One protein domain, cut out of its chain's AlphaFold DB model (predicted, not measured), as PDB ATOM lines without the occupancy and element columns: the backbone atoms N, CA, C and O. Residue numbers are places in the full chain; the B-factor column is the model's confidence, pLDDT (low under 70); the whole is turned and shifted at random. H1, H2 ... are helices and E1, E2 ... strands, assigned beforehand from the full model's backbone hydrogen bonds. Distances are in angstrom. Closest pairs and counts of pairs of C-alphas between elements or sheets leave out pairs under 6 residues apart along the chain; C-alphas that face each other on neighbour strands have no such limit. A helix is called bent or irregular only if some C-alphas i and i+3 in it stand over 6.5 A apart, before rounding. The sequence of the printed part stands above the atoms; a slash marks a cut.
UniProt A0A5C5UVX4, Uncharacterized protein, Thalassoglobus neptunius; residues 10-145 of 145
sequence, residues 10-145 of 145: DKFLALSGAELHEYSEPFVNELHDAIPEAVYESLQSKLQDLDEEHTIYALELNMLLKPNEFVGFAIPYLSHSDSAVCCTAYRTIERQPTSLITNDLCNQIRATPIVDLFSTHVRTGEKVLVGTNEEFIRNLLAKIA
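Overview. This is residues 10 to 145 of the 145 residues of an uncharacterized protein of Thalassoglobus neptunius (UniProt A0A5C5UVX4). Four helices, H2, H4, H6 and H8, stand side by side in a row and run the same way; H1, H3, H5 and H7 form a less even second layer along one side of it. The strand hairpin E1 E2 crosses over one end of H6, at residues 83 to 87. The printed part has 136 residues, with eight named helices and two strands in the order H1 to H7, E1, E2, H8; the sheet E1 - E2 is antiparallel and the class is mostly helix. The whole is compact, with a radius of gyration of the C-alphas of 15.1 A and spans of 40 by 39 by 24 A.

Arrangement. E1, residues 116 to 120, and E2, residues 127 to 132, are an antiparallel hairpin at 144 degrees; N 117 and O 131 are within hydrogen-bond range at 2.8 A, as are N 119 and O 128 at 2.9 A. The closest C-alphas of E1 and H6, residues 83 to 94, are those of Ser 83 and Leu 117, 5.0 A apart. H6 touches H8, residues 134 to 144, at a shallow tilt of 8 degrees, the same way, closest at C-alphas Glu 94 and Leu 140, 6.2 A. H6 also touches the hub H4, residues 52 to 65, at a shallow tilt of 11 degrees, the same way, closest at C-alphas Ile 56 and Val 85, 5.4 A. H4, H5, residues 67 to 79, and H6 form an up-and-down bundle, each running against the one before; H4 and H5, like H5 and H6, are a helical hairpin. H7, residues 103 to 111, touches H8, opposite ways, closest at C-alphas Ile 109 and Ile 137, 6.5 A. H2, residues 17 to 29, touches H4, closest at C-alphas Val 28 and Leu 61, 6.2 A. H3, residues 39 to 44, touches H4 at a steep tilt of 53 degrees, closest at C-alphas Tyr 40 and Asn 62, 5.6 A. H1, residues 10 to 14, only just touches H2, with 3 pairs of C-alphas within 8 A, the closest those of Phe 12 and Leu 20, 6.7 A. Every O i to N i+4 pair is within hydrogen-bond range in H1, H3, H4, H6, H7 and H8, against 7 of 9 in H2 and 2 of 9 in H5, where 7 of 10 O i to N i+3 pairs are.

Along the chain. E1 measures 13.5 A and E2 14.0 A from first to last C-alpha; H4 measures 20.1 A, H5 19.5 A and H2 18.0 A. H5 is irregular, with C-alphas 69 and 72 7.0 A apart, and H2 only just so, with C-alphas 23 and 26 6.8 A apart. H1 begins at C-alpha 10, (4.285, 2.161, 1.989), and H8 ends at C-alpha 144, (-23.313, 11.121, -20.813).

Size, cuts and confidence. The C-alphas farthest apart, those of Ser 99 and Thr 124, are 43.9 A apart. The printed part has no cut and no long link. Its mean pLDDT is 94.2, and no printed residue is under 70.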
ATOM      1  N   ASP A  10       4.032   2.177   0.542       95.25
ATOM      2  CA  ASP A  10       4.285   2.161   1.989       95.25
ATOM      3  C   ASP A  10       4.664   3.548   2.510       95.25
ATOM      4  O   ASP A  10       4.237   3.941   3.591       95.25
ATOM      5  N   LYS A  11       5.414   4.318   1.710       95.50
ATOM      6  CA  LYS A  11       5.698   5.718   2.024       95.50
ATOM      7  C   LYS A  11       4.422   6.549   1.989       95.50
ATOM      8  O   LYS A  11       4.188   7.277   2.936       95.50
ATOM      9  N   PHE A  12       3.605   6.416   0.944       96.75
ATOM     10  CA  PHE A  12       2.315   7.106   0.843       96.75
ATOM     11  C   PHE A  12       1.472   6.912   2.108       96.75
ATOM     12  O   PHE A  12       1.102   7.890   2.737       96.75
ATOM     13  N   LEU A  13       1.275   5.659   2.525       96.50
ATOM     14  CA  LEU A  13       0.446   5.293   3.680       96.50
ATOM     15  C   LEU A  13       1.033   5.696   5.040       96.50
ATOM     16  O   LEU A  13       0.334   5.635   6.049       96.50
ATOM     17  N   ALA A  14       2.325   6.021   5.097       96.81
ATOM     18  CA  ALA A  14       2.997   6.429   6.325       96.81
ATOM     19  C   ALA A  14       2.984   7.952   6.544       96.81
ATOM     20  O   ALA A  14       3.373   8.404   7.622       96.81
ATOM     21  N   LEU A  15       2.597   8.737   5.534       96.88
ATOM     22  CA  LEU A  15       2.593  10.199   5.582       96.88
ATOM     23  C   LEU A  15       1.216  10.735   5.983       96.88
ATOM     24  O   LEU A  15       0.217  10.032   5.940       96.88
ATOM     25  N   SER A  16       1.157  12.001   6.398       95.25
ATOM     26  CA  SER A  16      -0.107  12.683   6.707       95.25
ATOM     27  C   SER A  16       0.035  14.196   6.540       95.25
ATOM     28  O   SER A  16       1.148  14.730   6.623       95.25
ATOM     29  N   GLY A  17      -1.073  14.900   6.294       91.50
ATOM     30  CA  GLY A  17      -1.095  16.356   6.199       91.50
ATOM     31  C   GLY A  17      -0.155  16.901   5.120       91.50
ATOM     32  O   GLY A  17      -0.151  16.450   3.975       91.50
ATOM     33  N   ALA A  18       0.673  17.884   5.487       94.38
ATOM     34  CA  ALA A  18       1.554  18.565   4.537       94.38
ATOM     35  C   ALA A  18       2.557  17.620   3.852       94.38
ATOM     36  O   ALA A  18       2.805  17.760   2.659       94.38
ATOM     37  N   GLU A  19       3.098  16.634   4.572       96.12
ATOM     38  CA  GLU A  19       4.084  15.712   4.000       96.12
ATOM     39  C   GLU A  19       3.453  14.779   2.960       96.12
ATOM     40  O   GLU A  19       4.073  14.469   1.941       96.12
ATOM     41  N   LEU A  20       2.202  14.358   3.190       96.06
ATOM     42  CA  LEU A  20       1.437  13.561   2.232       96.06
ATOM     43  C   LEU A  20       1.189  14.353   0.944       96.06
ATOM     44  O   LEU A  20       1.382  13.816  -0.149       96.06
ATOM     45  N   HIS A  21       0.807  15.624   1.081       94.38
ATOM     46  CA  HIS A  21       0.588  16.541  -0.036       94.38
ATOM     47  C   HIS A  21       1.873  16.757  -0.846       94.38
ATOM     48  O   HIS A  21       1.900  16.495  -2.048       94.38
ATOM     49  N   GLU A  22       2.968  17.148  -0.186       95.31
ATOM     50  CA  GLU A  22       4.273  17.371  -0.824       95.31
ATOM     51  C   GLU A  22       4.790  16.128  -1.555       95.31
ATOM     52  O   GLU A  22       5.439  16.233  -2.598       95.31
ATOM     53  N   TYR A  23       4.500  14.942  -1.019       95.25
ATOM     54  CA  TYR A  23       4.875  13.687  -1.644       95.25
ATOM     55  C   TYR A  23       3.980  13.311  -2.830       95.25
ATOM     56  O   TYR A  23       4.510  12.857  -3.840       95.25
ATOM     57  N   SER A  24       2.659  13.471  -2.722       95.38
ATOM     58  CA  SER A  24       1.690  12.901  -3.675       95.38
ATOM     59  C   SER A  24       1.380  13.819  -4.859       95.38
ATOM     60  O   SER A  24       1.213  13.329  -5.977       95.38
ATOM     61  N   GLU A  25       1.354  15.139  -4.651       93.88
ATOM     62  CA  GLU A  25       1.039  16.123  -5.698       93.88
ATOM     63  C   GLU A  25       1.908  16.000  -6.959       93.88
ATOM     64  O   GLU A  25       1.351  16.043  -8.061       93.88
ATOM     65  N   PRO A  26       3.243  15.811  -6.870       94.25
ATOM     66  CA  PRO A  26       4.063  15.673  -8.067       94.25
ATOM     67  C   PRO A  26       3.644  14.483  -8.934       94.25
ATOM     68  O   PRO A  26       3.650  14.596 -10.155       94.25
ATOM     69  N   PHE A  27       3.237  13.361  -8.333       94.19
ATOM     70  CA  PHE A  27       2.821  12.162  -9.071       94.19
ATOM     71  C   PHE A  27       1.465  12.333  -9.752       94.19
ATOM     72  O   PHE A  27       1.290  11.861 -10.871       94.19
ATOM     73  N   VAL A  28       0.528  13.037  -9.113       91.81
ATOM     74  CA  VAL A  28      -0.802  13.297  -9.683       91.81
ATOM     75  C   VAL A  28      -0.763  14.330 -10.812       91.81
ATOM     76  O   VAL A  28      -1.588  14.268 -11.723       91.81
ATOM     77  N   ASN A  29       0.180  15.277 -10.788       89.81
ATOM     78  CA  ASN A  29       0.205  16.377 -11.757       89.81
ATOM     79  C   ASN A  29       1.269  16.221 -12.851       89.81
ATOM     80  O   ASN A  29       0.969  16.477 -14.017       89.81
ATOM     81  N   GLU A  30       2.488  15.793 -12.513       88.81
ATOM     82  CA  GLU A  30       3.657  15.917 -13.400       88.81
ATOM     83  C   GLU A  30       4.390  14.589 -13.653       88.81
ATOM     84  O   GLU A  30       4.905  14.371 -14.746       88.81
ATOM     85  N   LEU A  31       4.427  13.685 -12.672       88.44
ATOM     86  CA  LEU A  31       5.297  12.501 -12.649       88.44
ATOM     87  C   LEU A  31       4.526  11.189 -12.795       88.44
ATOM     88  O   LEU A  31       4.844  10.195 -12.142       88.44
ATOM     89  N   HIS A  32       3.530  11.180 -13.674       85.25
ATOM     90  CA  HIS A  32       2.679  10.018 -13.955       85.25
ATOM     91  C   HIS A  32       3.498   8.771 -14.314       85.25
ATOM     92  O   HIS A  32       3.262   7.690 -13.779       85.25
ATOM     93  N   ASP A  33       4.534   8.944 -15.139       86.81
ATOM     94  CA  ASP A  33       5.422   7.862 -15.589       86.81
ATOM     95  C   ASP A  33       6.265   7.247 -14.455       86.81
ATOM     96  O   ASP A  33       6.838   6.166 -14.607       86.81
ATOM     97  N   ALA A  34       6.364   7.925 -13.307       89.94
ATOM     98  CA  ALA A  34       7.093   7.445 -12.138       89.94
ATOM     99  C   ALA A  34       6.233   6.570 -11.209       89.94
ATOM    100  O   ALA A  34       6.732   6.135 -10.165       89.94
ATOM    101  N   ILE A  35       4.969   6.307 -11.561       91.56
ATOM    102  CA  ILE A  35       4.048   5.469 -10.789       91.56
ATOM    103  C   ILE A  35       4.056   4.042 -11.371       91.56
ATOM    104  O   ILE A  35       3.565   3.827 -12.479       91.56
ATOM    105  N   PRO A  36       4.595   3.037 -10.654       92.31
ATOM    106  CA  PRO A  36       4.552   1.654 -11.124       92.31
ATOM    107  C   PRO A  36       3.113   1.137 -11.237       92.31
ATOM    108  O   PRO A  36       2.308   1.358 -10.339       92.31
ATOM    109  N   GLU A  37       2.801   0.344 -12.266       90.56
ATOM    110  CA  GLU A  37       1.451  -0.227 -12.439       90.56
ATOM    111  C   GLU A  37       1.009  -1.089 -11.237       90.56
ATOM    112  O   GLU A  37      -0.165  -1.102 -10.880       90.56
ATOM    113  N   ALA A  38       1.955  -1.730 -10.536       90.88
ATOM    114  CA  ALA A  38       1.700  -2.513  -9.318       90.88
ATOM    115  C   ALA A  38       1.094  -1.692  -8.153       90.88
ATOM    116  O   ALA A  38       0.537  -2.254  -7.204       90.88
ATOM    117  N   VAL A  39       1.185  -0.360  -8.218       93.88
ATOM    118  CA  VAL A  39       0.535   0.557  -7.273       93.88
ATOM    119  C   VAL A  39      -0.987   0.452  -7.368       93.88
ATOM    120  O   VAL A  39      -1.646   0.562  -6.336       93.88
ATOM    121  N   TYR A  40      -1.533   0.176  -8.559       94.94
ATOM    122  CA  TYR A  40      -2.975   0.126  -8.800       94.94
ATOM    123  C   TYR A  40      -3.686  -0.845  -7.851       94.94
ATOM    124  O   TYR A  40      -4.517  -0.433  -7.047       94.94
ATOM    125  N   GLU A  41      -3.315  -2.127  -7.880       94.38
ATOM    126  CA  GLU A  41      -3.954  -3.157  -7.045       94.38
ATOM    127  C   GLU A  41      -3.749  -2.875  -5.549       94.38
ATOM    128  O   GLU A  41      -4.634  -3.101  -4.718       94.38
ATOM    129  N   SER A  42      -2.587  -2.317  -5.202       94.56
ATOM    130  CA  SER A  42      -2.227  -1.991  -3.823       94.56
ATOM    131  C   SER A  42      -3.065  -0.851  -3.243       94.56
ATOM    132  O   SER A  42      -3.449  -0.918  -2.078       94.56
ATOM    133  N   LEU A  43      -3.334   0.202  -4.019       95.25
ATOM    134  CA  LEU A  43      -4.179   1.316  -3.585       95.25
ATOM    135  C   LEU A  43      -5.658   0.947  -3.678       95.25
ATOM    136  O   LEU A  43      -6.407   1.207  -2.741       95.25
ATOM    137  N   GLN A  44      -6.077   0.310  -4.774       95.19
ATOM    138  CA  GLN A  44      -7.468  -0.081  -4.998       95.19
ATOM    139  C   GLN A  44      -7.997  -1.008  -3.893       95.19
ATOM    140  O   GLN A  44      -9.125  -0.825  -3.444       95.19
ATOM    141  N   SER A  45      -7.180  -1.942  -3.400       94.56
ATOM    142  CA  SER A  45      -7.567  -2.844  -2.304       94.56
ATOM    143  C   SER A  45      -7.657  -2.177  -0.926       94.56
ATOM    144  O   SER A  45      -8.358  -2.694  -0.062       94.56
ATOM    145  N   LYS A  46      -6.983  -1.039  -0.715       94.81
ATOM    146  CA  LYS A  46      -6.944  -0.318   0.573       94.81
ATOM    147  C   LYS A  46      -7.929   0.844   0.658       94.81
ATOM    148  O   LYS A  46      -8.136   1.380   1.734       94.81
ATOM    149  N   LEU A  47      -8.540   1.226  -0.460       94.19
ATOM    150  CA  LEU A  47      -9.384   2.416  -0.621       94.19
ATOM    151  C   LEU A  47     -10.499   2.594   0.423       94.19
ATOM    152  O   LEU A  47     -10.886   3.724   0.700       94.19
ATOM    153  N   GLN A  48     -11.039   1.505   0.974       92.06
ATOM    154  CA  GLN A  48     -12.087   1.567   2.003       92.06
ATOM    155  C   GLN A  48     -11.548   1.869   3.406       92.06
ATOM    156  O   GLN A  48     -12.310   2.313   4.260       92.06
ATOM    157  N   ASP A  49     -10.255   1.635   3.628       94.56
ATOM    158  CA  ASP A  49      -9.580   1.783   4.920       94.56
ATOM    159  C   ASP A  49      -8.756   3.080   5.009       94.56
ATOM    160  O   ASP A  49      -8.160   3.368   6.048       94.56
ATOM    161  N   LEU A  50      -8.681   3.845   3.916       96.25
ATOM    162  CA  LEU A  50      -7.962   5.115   3.861       96.25
ATOM    163  C   LEU A  50      -8.760   6.230   4.540       96.25
ATOM    164  O   LEU A  50      -9.988   6.275   4.460       96.25
ATOM    165  N   ASP A  51      -8.044   7.166   5.159       95.50
ATOM    166  CA  ASP A  51      -8.634   8.442   5.564       95.50
ATOM    167  C   ASP A  51      -8.989   9.309   4.341       95.50
ATOM    168  O   ASP A  51      -8.723   8.954   3.185       95.50
ATOM    169  N   GLU A  52      -9.625  10.453   4.580       95.38
ATOM    170  CA  GLU A  52     -10.108  11.329   3.518       95.38
ATOM    171  C   GLU A  52      -8.979  11.886   2.634       95.38
ATOM    172  O   GLU A  52      -9.132  11.922   1.410       95.38
ATOM    173  N   GLU A  53      -7.835  12.272   3.210       95.50
ATOM    174  CA  GLU A  53      -6.703  12.829   2.454       95.50
ATOM    175  C   GLU A  53      -6.069  11.768   1.547       95.50
ATOM    176  O   GLU A  53      -5.853  11.999   0.353       95.50
ATOM    177  N   HIS A  54      -5.831  10.569   2.080       98.00
ATOM    178  CA  HIS A  54      -5.307   9.455   1.300       98.00
ATOM    179  C   HIS A  54      -6.306   8.987   0.243       98.00
ATOM    180  O   HIS A  54      -5.906   8.631  -0.865       98.00
ATOM    181  N   THR A  55      -7.604   9.010   0.544       97.88
ATOM    182  CA  THR A  55      -8.649   8.644  -0.419       97.88
ATOM    183  C   THR A  55      -8.625   9.569  -1.633       97.88
ATOM    184  O   THR A  55      -8.689   9.079  -2.760       97.88
ATOM    185  N   ILE A  56      -8.479  10.885  -1.438       97.56
ATOM    186  CA  ILE A  56      -8.384  11.860  -2.539       97.56
ATOM    187  C   ILE A  56      -7.243  11.482  -3.489       97.56
ATOM    188  O   ILE A  56      -7.472  11.293  -4.686       97.56
ATOM    189  N   TYR A  57      -6.037  11.282  -2.955       97.56
ATOM    190  CA  TYR A  57      -4.882  10.917  -3.774       97.56
ATOM    191  C   TYR A  57      -5.012   9.530  -4.401       97.56
ATOM    192  O   TYR A  57      -4.679   9.355  -5.570       97.56
ATOM    193  N   ALA A  58      -5.533   8.543  -3.673       97.44
ATOM    194  CA  ALA A  58      -5.722   7.196  -4.198       97.44
ATOM    195  C   ALA A  58      -6.740   7.158  -5.349       97.44
ATOM    196  O   ALA A  58      -6.536   6.415  -6.311       97.44
ATOM    197  N   LEU A  59      -7.805   7.968  -5.288       97.81
ATOM    198  CA  LEU A  59      -8.760   8.121  -6.387       97.81
ATOM    199  C   LEU A  59      -8.083   8.688  -7.637       97.81
ATOM    200  O   LEU A  59      -8.283   8.160  -8.730       97.81
ATOM    201  N   GLU A  60      -7.269   9.733  -7.488       96.75
ATOM    202  CA  GLU A  60      -6.557  10.331  -8.620       96.75
ATOM    203  C   GLU A  60      -5.509   9.381  -9.204       96.75
ATOM    204  O   GLU A  60      -5.527   9.130 -10.407       96.75
ATOM    205  N   LEU A  61      -4.655   8.788  -8.369       96.25
ATOM    206  CA  LEU A  61      -3.596   7.872  -8.804       96.25
ATOM    207  C   LEU A  61      -4.160   6.639  -9.522       96.25
ATOM    208  O   LEU A  61      -3.688   6.286 -10.602       96.25
ATOM    209  N   ASN A  62      -5.200   5.999  -8.980       96.69
ATOM    210  CA  ASN A  62      -5.802   4.834  -9.632       96.69
ATOM    211  C   ASN A  62      -6.507   5.193 -10.945       96.69
ATOM    212  O   ASN A  62      -6.458   4.410 -11.898       96.69
ATOM    213  N   MET A  63      -7.131   6.374 -11.023       95.31
ATOM    214  CA  MET A  63      -7.741   6.855 -12.262       95.31
ATOM    215  C   MET A  63      -6.692   7.177 -13.335       95.31
ATOM    216  O   MET A  63      -6.963   6.988 -14.516       95.31
ATOM    217  N   LEU A  64      -5.499   7.639 -12.946       93.69
ATOM    218  CA  LEU A  64      -4.379   7.865 -13.865       93.69
ATOM    219  C   LEU A  64      -3.808   6.547 -14.402       93.69
ATOM    220  O   LEU A  64      -3.557   6.435 -15.600       93.69
ATOM    221  N   LEU A  65      -3.642   5.545 -13.534       93.94
ATOM    222  CA  LEU A  65      -3.060   4.254 -13.904       93.94
ATOM    223  C   LEU A  65      -3.988   3.422 -14.793       93.94
ATOM    224  O   LEU A  65      -3.565   2.920 -15.833       93.94
ATOM    225  N   LYS A  66      -5.248   3.244 -14.378       94.38
ATOM    226  CA  LYS A  66      -6.199   2.345 -15.048       94.38
ATOM    227  C   LYS A  66      -7.607   2.946 -15.123       94.38
ATOM    228  O   LYS A  66      -8.535   2.393 -14.531       94.38
ATOM    229  N   PRO A  67      -7.821   4.032 -15.887       93.25
ATOM    230  CA  PRO A  67      -9.107   4.739 -15.923       93.25
ATOM    231  C   PRO A  67     -10.287   3.832 -16.305       93.25
ATOM    232  O   PRO A  67     -11.344   3.879 -15.677       93.25
ATOM    233  N   ASN A  68     -10.085   2.947 -17.287       90.69
ATOM    234  CA  ASN A  68     -11.119   2.033 -17.786       90.69
ATOM    235  C   ASN A  68     -11.564   1.008 -16.735       90.69
ATOM    236  O   ASN A  68     -12.730   0.624 -16.703       90.69
ATOM    237  N   GLU A  69     -10.630   0.541 -15.906       92.12
ATOM    238  CA  GLU A  69     -10.896  -0.459 -14.867       92.12
ATOM    239  C   GLU A  69     -11.390   0.214 -13.583       92.12
ATOM    240  O   GLU A  69     -12.208  -0.340 -12.853       92.12
ATOM    241  N   PHE A  70     -10.909   1.428 -13.307       94.94
ATOM    242  CA  PHE A  70     -11.119   2.097 -12.034       94.94
ATOM    243  C   PHE A  70     -12.397   2.932 -11.953       94.94
ATOM    244  O   PHE A  70     -12.930   3.115 -10.862       94.94
ATOM    245  N   VAL A  71     -12.929   3.422 -13.076       93.75
ATOM    246  CA  VAL A  71     -14.072   4.352 -13.065       93.75
ATOM    247  C   VAL A  71     -15.285   3.833 -12.284       93.75
ATOM    248  O   VAL A  71     -15.926   4.606 -11.577       93.75
ATOM    249  N   GLY A  72     -15.554   2.523 -12.315       93.12
ATOM    250  CA  GLY A  72     -16.615   1.910 -11.508       93.12
ATOM    251  C   GLY A  72     -16.350   1.950 -10.002       93.12
ATOM    252  O   GLY A  72     -17.273   2.162  -9.223       93.12
ATOM    253  N   PHE A  73     -15.090   1.827  -9.582       94.94
ATOM    254  CA  PHE A  73     -14.693   1.921  -8.174       94.94
ATOM    255  C   PHE A  73     -14.750   3.354  -7.633       94.94
ATOM    256  O   PHE A  73     -14.888   3.535  -6.426       94.94
ATOM    257  N   ALA A  74     -14.689   4.366  -8.501       95.94
ATOM    258  CA  ALA A  74     -14.825   5.766  -8.102       95.94
ATOM    259  C   ALA A  74     -16.288   6.179  -7.836       95.94
ATOM    260  O   ALA A  74     -16.528   7.090  -7.049       95.94
ATOM    261  N   ILE A  75     -17.279   5.516  -8.452       96.25
ATOM    262  CA  ILE A  75     -18.702   5.902  -8.347       96.25
ATOM    263  C   ILE A  75     -19.229   5.905  -6.902       96.25
ATOM    264  O   ILE A  75     -19.872   6.892  -6.535       96.25
ATOM    265  N   PRO A  76     -18.965   4.891  -6.051       96.38
ATOM    266  CA  PRO A  76     -19.424   4.908  -4.661       96.38
ATOM    267  C   PRO A  76     -19.001   6.166  -3.886       96.38
ATOM    268  O   PRO A  76     -19.762   6.669  -3.056       96.38
ATOM    269  N   TYR A  77     -17.836   6.736  -4.212       97.88
ATOM    270  CA  TYR A  77     -17.304   7.940  -3.569       97.88
ATOM    271  C   TYR A  77     -18.063   9.224  -3.929       97.88
ATOM    272  O   TYR A  77     -17.924  10.223  -3.228       97.88
ATOM    273  N   LEU A  78     -18.954   9.202  -4.930       98.00
ATOM    274  CA  LEU A  78     -19.913  10.293  -5.153       98.00
ATOM    275  C   LEU A  78     -20.878  10.470  -3.973       98.00
ATOM    276  O   LEU A  78     -21.432  11.551  -3.810       98.00
ATOM    277  N   SER A  79     -21.078   9.432  -3.156       97.19
ATOM    278  CA  SER A  79     -21.906   9.474  -1.943       97.19
ATOM    279  C   SER A  79     -21.101   9.649  -0.650       97.19
ATOM    280  O   SER A  79     -21.646   9.506   0.445       97.19
ATOM    281  N   HIS A  80     -19.805   9.956  -0.753       97.38
ATOM    282  CA  HIS A  80     -18.969  10.199   0.416       97.38
ATOM    283  C   HIS A  80     -19.368  11.511   1.110       97.38
ATOM    284  O   HIS A  80     -19.565  12.529   0.451       97.38
ATOM    285  N   SER A  81     -19.470  11.501   2.444       95.88
ATOM    286  CA  SER A  81     -19.915  12.678   3.210       95.88
ATOM    287  C   SER A  81     -18.883  13.804   3.252       95.88
ATOM    288  O   SER A  81     -19.238  14.960   3.467       95.88
ATOM    289  N   ASP A  82     -17.599  13.474   3.092       97.00
ATOM    290  CA  ASP A  82     -16.560  14.491   2.927       97.00
ATOM    291  C   ASP A  82     -16.630  15.104   1.523       97.00
ATOM    292  O   ASP A  82     -16.550  14.407   0.506       97.00
ATOM    293  N   SER A  83     -16.781  16.427   1.487       97.19
ATOM    294  CA  SER A  83     -16.935  17.200   0.257       97.19
ATOM    295  C   SER A  83     -15.721  17.114  -0.667       97.19
ATOM    296  O   SER A  83     -15.908  17.086  -1.881       97.19
ATOM    297  N   ALA A  84     -14.494  17.036  -0.147       96.75
ATOM    298  CA  ALA A  84     -13.292  16.968  -0.972       96.75
ATOM    299  C   ALA A  84     -13.156  15.595  -1.648       96.75
ATOM    300  O   ALA A  84     -12.841  15.529  -2.841       96.75
ATOM    301  N   VAL A  85     -13.492  14.515  -0.938       98.00
ATOM    302  CA  VAL A  85     -13.564  13.160  -1.512       98.00
ATOM    303  C   VAL A  85     -14.639  13.086  -2.601       98.00
ATOM    304  O   VAL A  85     -14.351  12.664  -3.723       98.00
ATOM    305  N   CYS A  86     -15.855  13.564  -2.313       98.19
ATOM    306  CA  CYS A  86     -16.960  13.583  -3.277       98.19
ATOM    307  C   CYS A  86     -16.615  14.400  -4.538       98.19
ATOM    308  O   CYS A  86     -16.765  13.913  -5.662       98.19
ATOM    309  N   CYS A  87     -16.077  15.613  -4.367       97.88
ATOM    310  CA  CYS A  87     -15.616  16.464  -5.466       97.88
ATOM    311  C   CYS A  87     -14.520  15.791  -6.303       97.88
ATOM    312  O   CYS A  87     -14.498  15.932  -7.526       97.88
ATOM    313  N   THR A  88     -13.609  15.057  -5.664       98.19
ATOM    314  CA  THR A  88     -12.535  14.339  -6.361       98.19
ATOM    315  C   THR A  88     -13.083  13.172  -7.174       98.19
ATOM    316  O   THR A  88     -12.726  13.031  -8.346       98.19
ATOM    317  N   ALA A  89     -14.011  12.390  -6.620       98.06
ATOM    318  CA  ALA A  89     -14.716  11.344  -7.359       98.06
ATOM    319  C   ALA A  89     -15.467  11.922  -8.571       98.06
ATOM    320  O   ALA A  89     -15.290  11.451  -9.692       98.06
ATOM    321  N   TYR A  90     -16.222  13.008  -8.375       97.81
ATOM    322  CA  TYR A  90     -16.890  13.723  -9.465       97.81
ATOM    323  C   TYR A  90     -15.903  14.134 -10.559       97.81
ATOM    324  O   TYR A  90     -16.073  13.746 -11.710       97.81
ATOM    325  N   ARG A  91     -14.840  14.863 -10.203       96.62
ATOM    326  CA  ARG A  91     -13.850  15.393 -11.152       96.62
ATOM    327  C   ARG A  91     -13.125  14.284 -11.913       96.62
ATOM    328  O   ARG A  91     -12.874  14.420 -13.109       96.62
ATOM    329  N   THR A  92     -12.764  13.194 -11.242       95.56
ATOM    330  CA  THR A  92     -12.051  12.072 -11.872       95.56
ATOM    331  C   THR A  92     -12.940  11.310 -12.856       95.56
ATOM    332  O   THR A  92     -12.466  10.974 -13.942       95.56
ATOM    333  N   ILE A  93     -14.227  11.116 -12.542       96.00
ATOM    334  CA  ILE A  93     -15.220  10.516 -13.452       96.00
ATOM    335  C   ILE A  93     -15.554  11.480 -14.601       96.00
ATOM    336  O   ILE A  93     -15.554  11.088 -15.769       96.00
ATOM    337  N   GLU A  94     -15.790  12.758 -14.297       95.44
ATOM    338  CA  GLU A  94     -16.119  13.800 -15.274       95.44
ATOM    339  C   GLU A  94     -15.002  13.977 -16.305       95.44
ATOM    340  O   GLU A  94     -15.277  14.314 -17.449       95.44
ATOM    341  N   ARG A  95     -13.738  13.712 -15.979       92.75
ATOM    342  CA  ARG A  95     -12.640  13.800 -16.955       92.75
ATOM    343  C   ARG A  95     -12.604  12.644 -17.954       92.75
ATOM    344  O   ARG A  95     -11.961  12.778 -18.992       92.75
ATOM    345  N   GLN A  96     -13.309  11.543 -17.696       92.81
ATOM    346  CA  GLN A  96     -13.246  10.374 -18.569       92.81
ATOM    347  C   GLN A  96     -13.984  10.606 -19.897       92.81
ATOM    348  O   GLN A  96     -15.062  11.217 -19.915       92.81
ATOM    349  N   PRO A  97     -13.440  10.121 -21.029       90.88
ATOM    350  CA  PRO A  97     -14.177  10.047 -22.284       90.88
ATOM    351  C   PRO A  97     -15.503   9.303 -22.104       90.88
ATOM    352  O   PRO A  97     -15.560   8.271 -21.438       90.88
ATOM    353  N   THR A  98     -16.569   9.780 -22.748       88.81
ATOM    354  CA  THR A  98     -17.895   9.136 -22.682       88.81
ATOM    355  C   THR A  98     -17.874   7.696 -23.194       88.81
ATOM    356  O   THR A  98     -18.657   6.877 -22.734       88.81
ATOM    357  N   SER A  99     -16.920   7.345 -24.066       88.19
ATOM    358  CA  SER A  99     -16.693   5.971 -24.533       88.19
ATOM    359  C   SER A  99     -16.315   4.981 -23.428       88.19
ATOM    360  O   SER A  99     -16.455   3.779 -23.632       88.19
ATOM    361  N   LEU A 100     -15.814   5.461 -22.285       85.06
ATOM    362  CA  LEU A 100     -15.472   4.631 -21.126       85.06
ATOM    363  C   LEU A 100     -16.639   4.471 -20.149       85.06
ATOM    364  O   LEU A 100     -16.610   3.587 -19.294       85.06
ATOM    365  N   ILE A 101     -17.669   5.309 -20.271       87.00
ATOM    366  CA  ILE A 101     -18.826   5.275 -19.387       87.00
ATOM    367  C   ILE A 101     -19.883   4.363 -20.000       87.00
ATOM    368  O   ILE A 101     -20.651   4.746 -20.880       87.00
ATOM    369  N   THR A 102     -19.897   3.115 -19.545       90.12
ATOM    370  CA  THR A 102     -20.884   2.126 -19.977       90.12
ATOM    371  C   THR A 102     -22.275   2.455 -19.428       90.12
ATOM    372  O   THR A 102     -22.424   3.143 -18.418       90.12
ATOM    373  N   ASN A 103     -23.318   1.893 -20.045       90.38
ATOM    374  CA  ASN A 103     -24.690   2.021 -19.536       90.38
ATOM    375  C   ASN A 103     -24.844   1.512 -18.093       90.38
ATOM    376  O   ASN A 103     -25.693   2.014 -17.358       90.38
ATOM    377  N   ASP A 104     -24.036   0.529 -17.689       91.81
ATOM    378  CA  ASP A 104     -24.011   0.041 -16.313       91.81
ATOM    379  C   ASP A 104     -23.517   1.130 -15.351       91.81
ATOM    380  O   ASP A 104     -24.205   1.456 -14.387       91.81
ATOM    381  N   LEU A 105     -22.410   1.800 -15.685       92.44
ATOM    382  CA  LEU A 105     -21.887   2.926 -14.908       92.44
ATOM    383  C   LEU A 105     -22.884   4.092 -14.849       92.44
ATOM    384  O   LEU A 105     -23.076   4.679 -13.788       92.44
ATOM    385  N   CYS A 106     -23.596   4.387 -15.941       92.56
ATOM    386  CA  CYS A 106     -24.682   5.376 -15.930       92.56
ATOM    387  C   CYS A 106     -25.792   5.015 -14.939       92.56
ATOM    388  O   CYS A 106     -26.328   5.887 -14.253       92.56
ATOM    389  N   ASN A 107     -26.167   3.736 -14.877       94.50
ATOM    390  CA  ASN A 107     -27.183   3.262 -13.944       94.50
ATOM    391  C   ASN A 107     -26.690   3.341 -12.499       94.50
ATOM    392  O   ASN A 107     -27.465   3.744 -11.636       94.50
ATOM    393  N   GLN A 108     -25.414   3.032 -12.252       96.00
ATOM    394  CA  GLN A 108     -24.798   3.208 -10.938       96.00
ATOM    395  C   GLN A 108     -24.789   4.685 -10.517       96.00
ATOM    396  O   GLN A 108     -25.257   4.990  -9.428       96.00
ATOM    397  N   ILE A 109     -24.381   5.611 -11.398       96.12
ATOM    398  CA  ILE A 109     -24.414   7.064 -11.132       96.12
ATOM    399  C   ILE A 109     -25.840   7.535 -10.821       96.12
ATOM    400  O   ILE A 109     -26.047   8.315  -9.896       96.12
ATOM    401  N   ARG A 110     -26.845   7.052 -11.564       96.12
ATOM    402  CA  ARG A 110     -28.258   7.381 -11.311       96.12
ATOM    403  C   ARG A 110     -28.766   6.818  -9.980       96.12
ATOM    404  O   ARG A 110     -29.667   7.402  -9.387       96.12
ATOM    405  N   ALA A 111     -28.231   5.679  -9.547       96.62
ATOM    406  CA  ALA A 111     -28.582   5.033  -8.289       96.62
ATOM    407  C   ALA A 111     -27.819   5.602  -7.079       96.62
ATOM    408  O   ALA A 111     -28.161   5.260  -5.947       96.62
ATOM    409  N   THR A 112     -26.814   6.458  -7.296       97.31
ATOM    410  CA  THR A 112     -26.074   7.116  -6.217       97.31
ATOM    411  C   THR A 112     -27.034   7.929  -5.341       97.31
ATOM    412  O   THR A 112     -27.769   8.775  -5.860       97.31
ATOM    413  N   PRO A 113     -27.048   7.709  -4.015       97.25
ATOM    414  CA  PRO A 113     -27.916   8.457  -3.119       97.25
ATOM    415  C   PRO A 113     -27.490   9.925  -3.023       97.25
ATOM    416  O   PRO A 113     -26.300  10.254  -3.066       97.25
ATOM    417  N   ILE A 114     -28.482  10.797  -2.837       97.81
ATOM    418  CA  ILE A 114     -28.240  12.200  -2.511       97.81
ATOM    419  C   ILE A 114     -27.854  12.293  -1.037       97.81
ATOM    420  O   ILE A 114     -28.600  11.824  -0.175       97.81
ATOM    421  N   VAL A 115     -26.694  12.882  -0.757       97.75
ATOM    422  CA  VAL A 115     -26.151  13.021   0.599       97.75
ATOM    423  C   VAL A 115     -25.746  14.458   0.885       97.75
ATOM    424  O   VAL A 115     -25.375  15.208  -0.022       97.75
ATOM    425  N   ASP A 116     -25.787  14.811   2.166       98.12
ATOM    426  CA  ASP A 116     -25.213  16.046   2.682       98.12
ATOM    427  C   ASP A 116     -23.681  15.980   2.626       98.12
ATOM    428  O   ASP A 116     -23.061  14.995   3.037       98.12
ATOM    429  N   LEU A 117     -23.074  17.054   2.128       97.88
ATOM    430  CA  LEU A 117     -21.633  17.208   2.009       97.88
ATOM    431  C   LEU A 117     -21.104  18.110   3.112       97.88
ATOM    432  O   LEU A 117     -21.615  19.209   3.344       97.88
ATOM    433  N   PHE A 118     -20.026  17.669   3.748       97.12
ATOM    434  CA  PHE A 118     -19.392  18.364   4.855       97.12
ATOM    435  C   PHE A 118     -17.952  18.739   4.520       97.12
ATOM    436  O   PHE A 118     -17.259  18.046   3.777       97.12
ATOM    437  N   SER A 119     -17.494  19.846   5.089       94.94
ATOM    438  CA  SER A 119     -16.090  20.246   5.091       94.94
ATOM    439  C   SER A 119     -15.641  20.525   6.519       94.94
ATOM    440  O   SER A 119     -16.447  20.916   7.367       94.94
ATOM    441  N   THR A 120     -14.358  20.328   6.795       92.44
ATOM    442  CA  THR A 120     -13.775  20.604   8.108       92.44
ATOM    443  C   THR A 120     -13.383  22.073   8.209       92.44
ATOM    444  O   THR A 120     -12.583  22.585   7.425       92.44
ATOM    445  N   HIS A 121     -13.926  22.780   9.197       90.44
ATOM    446  CA  HIS A 121     -13.592  24.175   9.435       90.44
ATOM    447  C   HIS A 121     -12.142  24.317   9.916       90.44
ATOM    448  O   HIS A 121     -11.779  23.854  10.996       90.44
ATOM    449  N   VAL A 122     -11.325  25.044   9.152       85.00
ATOM    450  CA  VAL A 122      -9.858  25.104   9.321       85.00
ATOM    451  C   VAL A 122      -9.371  25.589  10.691       85.00
ATOM    452  O   VAL A 122      -8.240  25.305  11.069       85.00
ATOM    453  N   ARG A 123     -10.187  26.344  11.442       87.62
ATOM    454  CA  ARG A 123      -9.800  26.856  12.774       87.62
ATOM    455  C   ARG A 123     -10.359  26.048  13.937       87.62
ATOM    456  O   ARG A 123      -9.783  26.102  15.017       87.62
ATOM    457  N   THR A 124     -11.503  25.394  13.753       89.94
ATOM    458  CA  THR A 124     -12.239  24.742  14.855       89.94
ATOM    459  C   THR A 124     -12.261  23.224  14.731       89.94
ATOM    460  O   THR A 124     -12.546  22.553  15.715       89.94
ATOM    461  N   GLY A 125     -11.959  22.675  13.551       88.38
ATOM    462  CA  GLY A 125     -12.081  21.246  13.265       88.38
ATOM    463  C   GLY A 125     -13.531  20.764  13.142       88.38
ATOM    464  O   GLY A 125     -13.768  19.571  12.987       88.38
ATOM    465  N   GLU A 126     -14.513  21.663  13.221       92.62
ATOM    466  CA  GLU A 126     -15.928  21.298  13.168       92.62
ATOM    467  C   GLU A 126     -16.368  20.978  11.738       92.62
ATOM    468  O   GLU A 126     -15.962  21.648  10.786       92.62
ATOM    469  N   LYS A 127     -17.245  19.980  11.593       93.25
ATOM    470  CA  LYS A 127     -17.876  19.658  10.311       93.25
ATOM    471  C   LYS A 127     -18.952  20.691   9.987       93.25
ATOM    472  O   LYS A 127     -19.913  20.854  10.736       93.25
ATOM    473  N   VAL A 128     -18.805  21.355   8.847       95.94
ATOM    474  CA  VAL A 128     -19.734  22.362   8.327       95.94
ATOM    475  C   VAL A 128     -20.427  21.800   7.094       95.94
ATOM    476  O   VAL A 128     -19.757  21.348   6.170       95.94
ATOM    477  N   LEU A 129     -21.762  21.839   7.080       96.44
ATOM    478  CA  LEU A 129     -22.562  21.497   5.904       96.44
ATOM    479  C   LEU A 129     -22.296  22.517   4.789       96.44
ATOM    480  O   LEU A 129     -22.478  23.717   4.999       96.44
ATOM    481  N   VAL A 130     -21.894  22.042   3.611       95.94
ATOM    482  CA  VAL A 130     -21.585  22.890   2.446       95.94
ATOM    483  C   VAL A 130     -22.568  22.722   1.287       95.94
ATOM    484  O   VAL A 130     -22.596  23.565   0.394       95.94
ATOM    485  N   GLY A 131     -23.397  21.674   1.295       96.12
ATOM    486  CA  GLY A 131     -24.396  21.416   0.257       96.12
ATOM    487  C   GLY A 131     -24.726  19.932   0.126       96.12
ATOM    488  O   GLY A 131     -24.580  19.186   1.090       96.12
ATOM    489  N   THR A 132     -25.136  19.512  -1.070       97.94
ATOM    490  CA  THR A 132     -25.379  18.106  -1.428       97.94
ATOM    491  C   THR A 132     -24.623  17.732  -2.705       97.94
ATOM    492  O   THR A 132     -24.196  18.599  -3.470       97.94
ATOM    493  N   ASN A 133     -24.471  16.435  -2.969       98.00
ATOM    494  CA  ASN A 133     -23.865  15.906  -4.200       98.00
ATOM    495  C   ASN A 133     -24.810  15.904  -5.426       98.00
ATOM    496  O   ASN A 133     -24.436  15.405  -6.488       98.00
ATOM    497  N   GLU A 134     -26.031  16.436  -5.304       97.88
ATOM    498  CA  GLU A 134     -27.065  16.365  -6.347       97.88
ATOM    499  C   GLU A 134     -26.611  16.989  -7.669       97.88
ATOM    500  O   GLU A 134     -26.782  16.404  -8.742       97.88
ATOM    501  N   GLU A 135     -25.969  18.153  -7.586       95.88
ATOM    502  CA  GLU A 135     -25.462  18.872  -8.751       95.88
ATOM    503  C   GLU A 135     -24.402  18.058  -9.504       95.88
ATOM    504  O   GLU A 135     -24.399  18.014 -10.735       95.88
ATOM    505  N   PHE A 136     -23.537  17.352  -8.773       97.44
ATOM    506  CA  PHE A 136     -22.497  16.507  -9.356       97.44
ATOM    507  C   PHE A 136     -23.098  15.329 -10.119       97.44
ATOM    508  O   PHE A 136     -22.719  15.077 -11.263       97.44
ATOM    509  N   ILE A 137     -24.082  14.645  -9.530       97.25
ATOM    510  CA  ILE A 137     -24.782  13.531 -10.185       97.25
ATOM    511  C   ILE A 137     -25.491  14.022 -11.450       97.25
ATOM    512  O   ILE A 137     -25.371  13.404 -12.511       97.25
ATOM    513  N   ARG A 138     -26.185  15.162 -11.369       96.62
ATOM    514  CA  ARG A 138     -26.873  15.759 -12.516       96.62
ATOM    515  C   ARG A 138     -25.909  16.081 -13.656       96.62
ATOM    516  O   ARG A 138     -26.204  15.745 -14.802       96.62
ATOM    517  N   ASN A 139     -24.766  16.692 -13.351       96.31
ATOM    518  CA  ASN A 139     -23.781  17.089 -14.358       96.31
ATOM    519  C   ASN A 139     -23.121  15.883 -15.029       96.31
ATOM    520  O   ASN A 139     -22.980  15.872 -16.252       96.31
ATOM    521  N   LEU A 140     -22.804  14.831 -14.265       95.75
ATOM    522  CA  LEU A 140     -22.309  13.578 -14.838       95.75
ATOM    523  C   LEU A 140     -23.328  12.972 -15.804       95.75
ATOM    524  O   LEU A 140     -22.981  12.660 -16.940       95.75
ATOM    525  N   LEU A 141     -24.594  12.855 -15.398       94.19
ATOM    526  CA  LEU A 141     -25.641  12.291 -16.255       94.19
ATOM    527  C   LEU A 141     -25.897  13.140 -17.507       94.19
ATOM    528  O   LEU A 141     -26.104  12.578 -18.578       94.19
ATOM    529  N   ALA A 142     -25.848  14.470 -17.393       92.75
ATOM    530  CA  ALA A 142     -26.006  15.377 -18.527       92.75
ATOM    531  C   ALA A 142     -24.857  15.268 -19.538       92.75
ATOM    532  O   ALA A 142     -25.086  15.407 -20.733       92.75
ATOM    533  N   LYS A 143     -23.630  14.995 -19.077       88.62
ATOM    534  CA  LYS A 143     -22.476  14.773 -19.956       88.62
ATOM    535  C   LYS A 143     -22.607  13.483 -20.778       88.62
ATOM    536  O   LYS A 143     -22.065  13.403 -21.878       88.62
ATOM    537  N   ILE A 144     -23.244  12.460 -20.211       83.69
ATOM    538  CA  ILE A 144     -23.313  11.121 -20.813       83.69
ATOM    539  C   ILE A 144     -24.542  10.955 -21.732       83.69
ATOM    540  O   ILE A 144     -24.548  10.054 -22.570       83.69
ATOM    541  N   ALA A 145     -25.569  11.796 -21.566       73.50
ATOM    542  CA  ALA A 145     -26.795  11.804 -22.372       73.50
ATOM    543  C   ALA A 145     -26.573  12.350 -23.794       73.50
ATOM    544  O   ALA A 145     -27.203  11.789 -24.721       73.50
TER     545      ALA A 145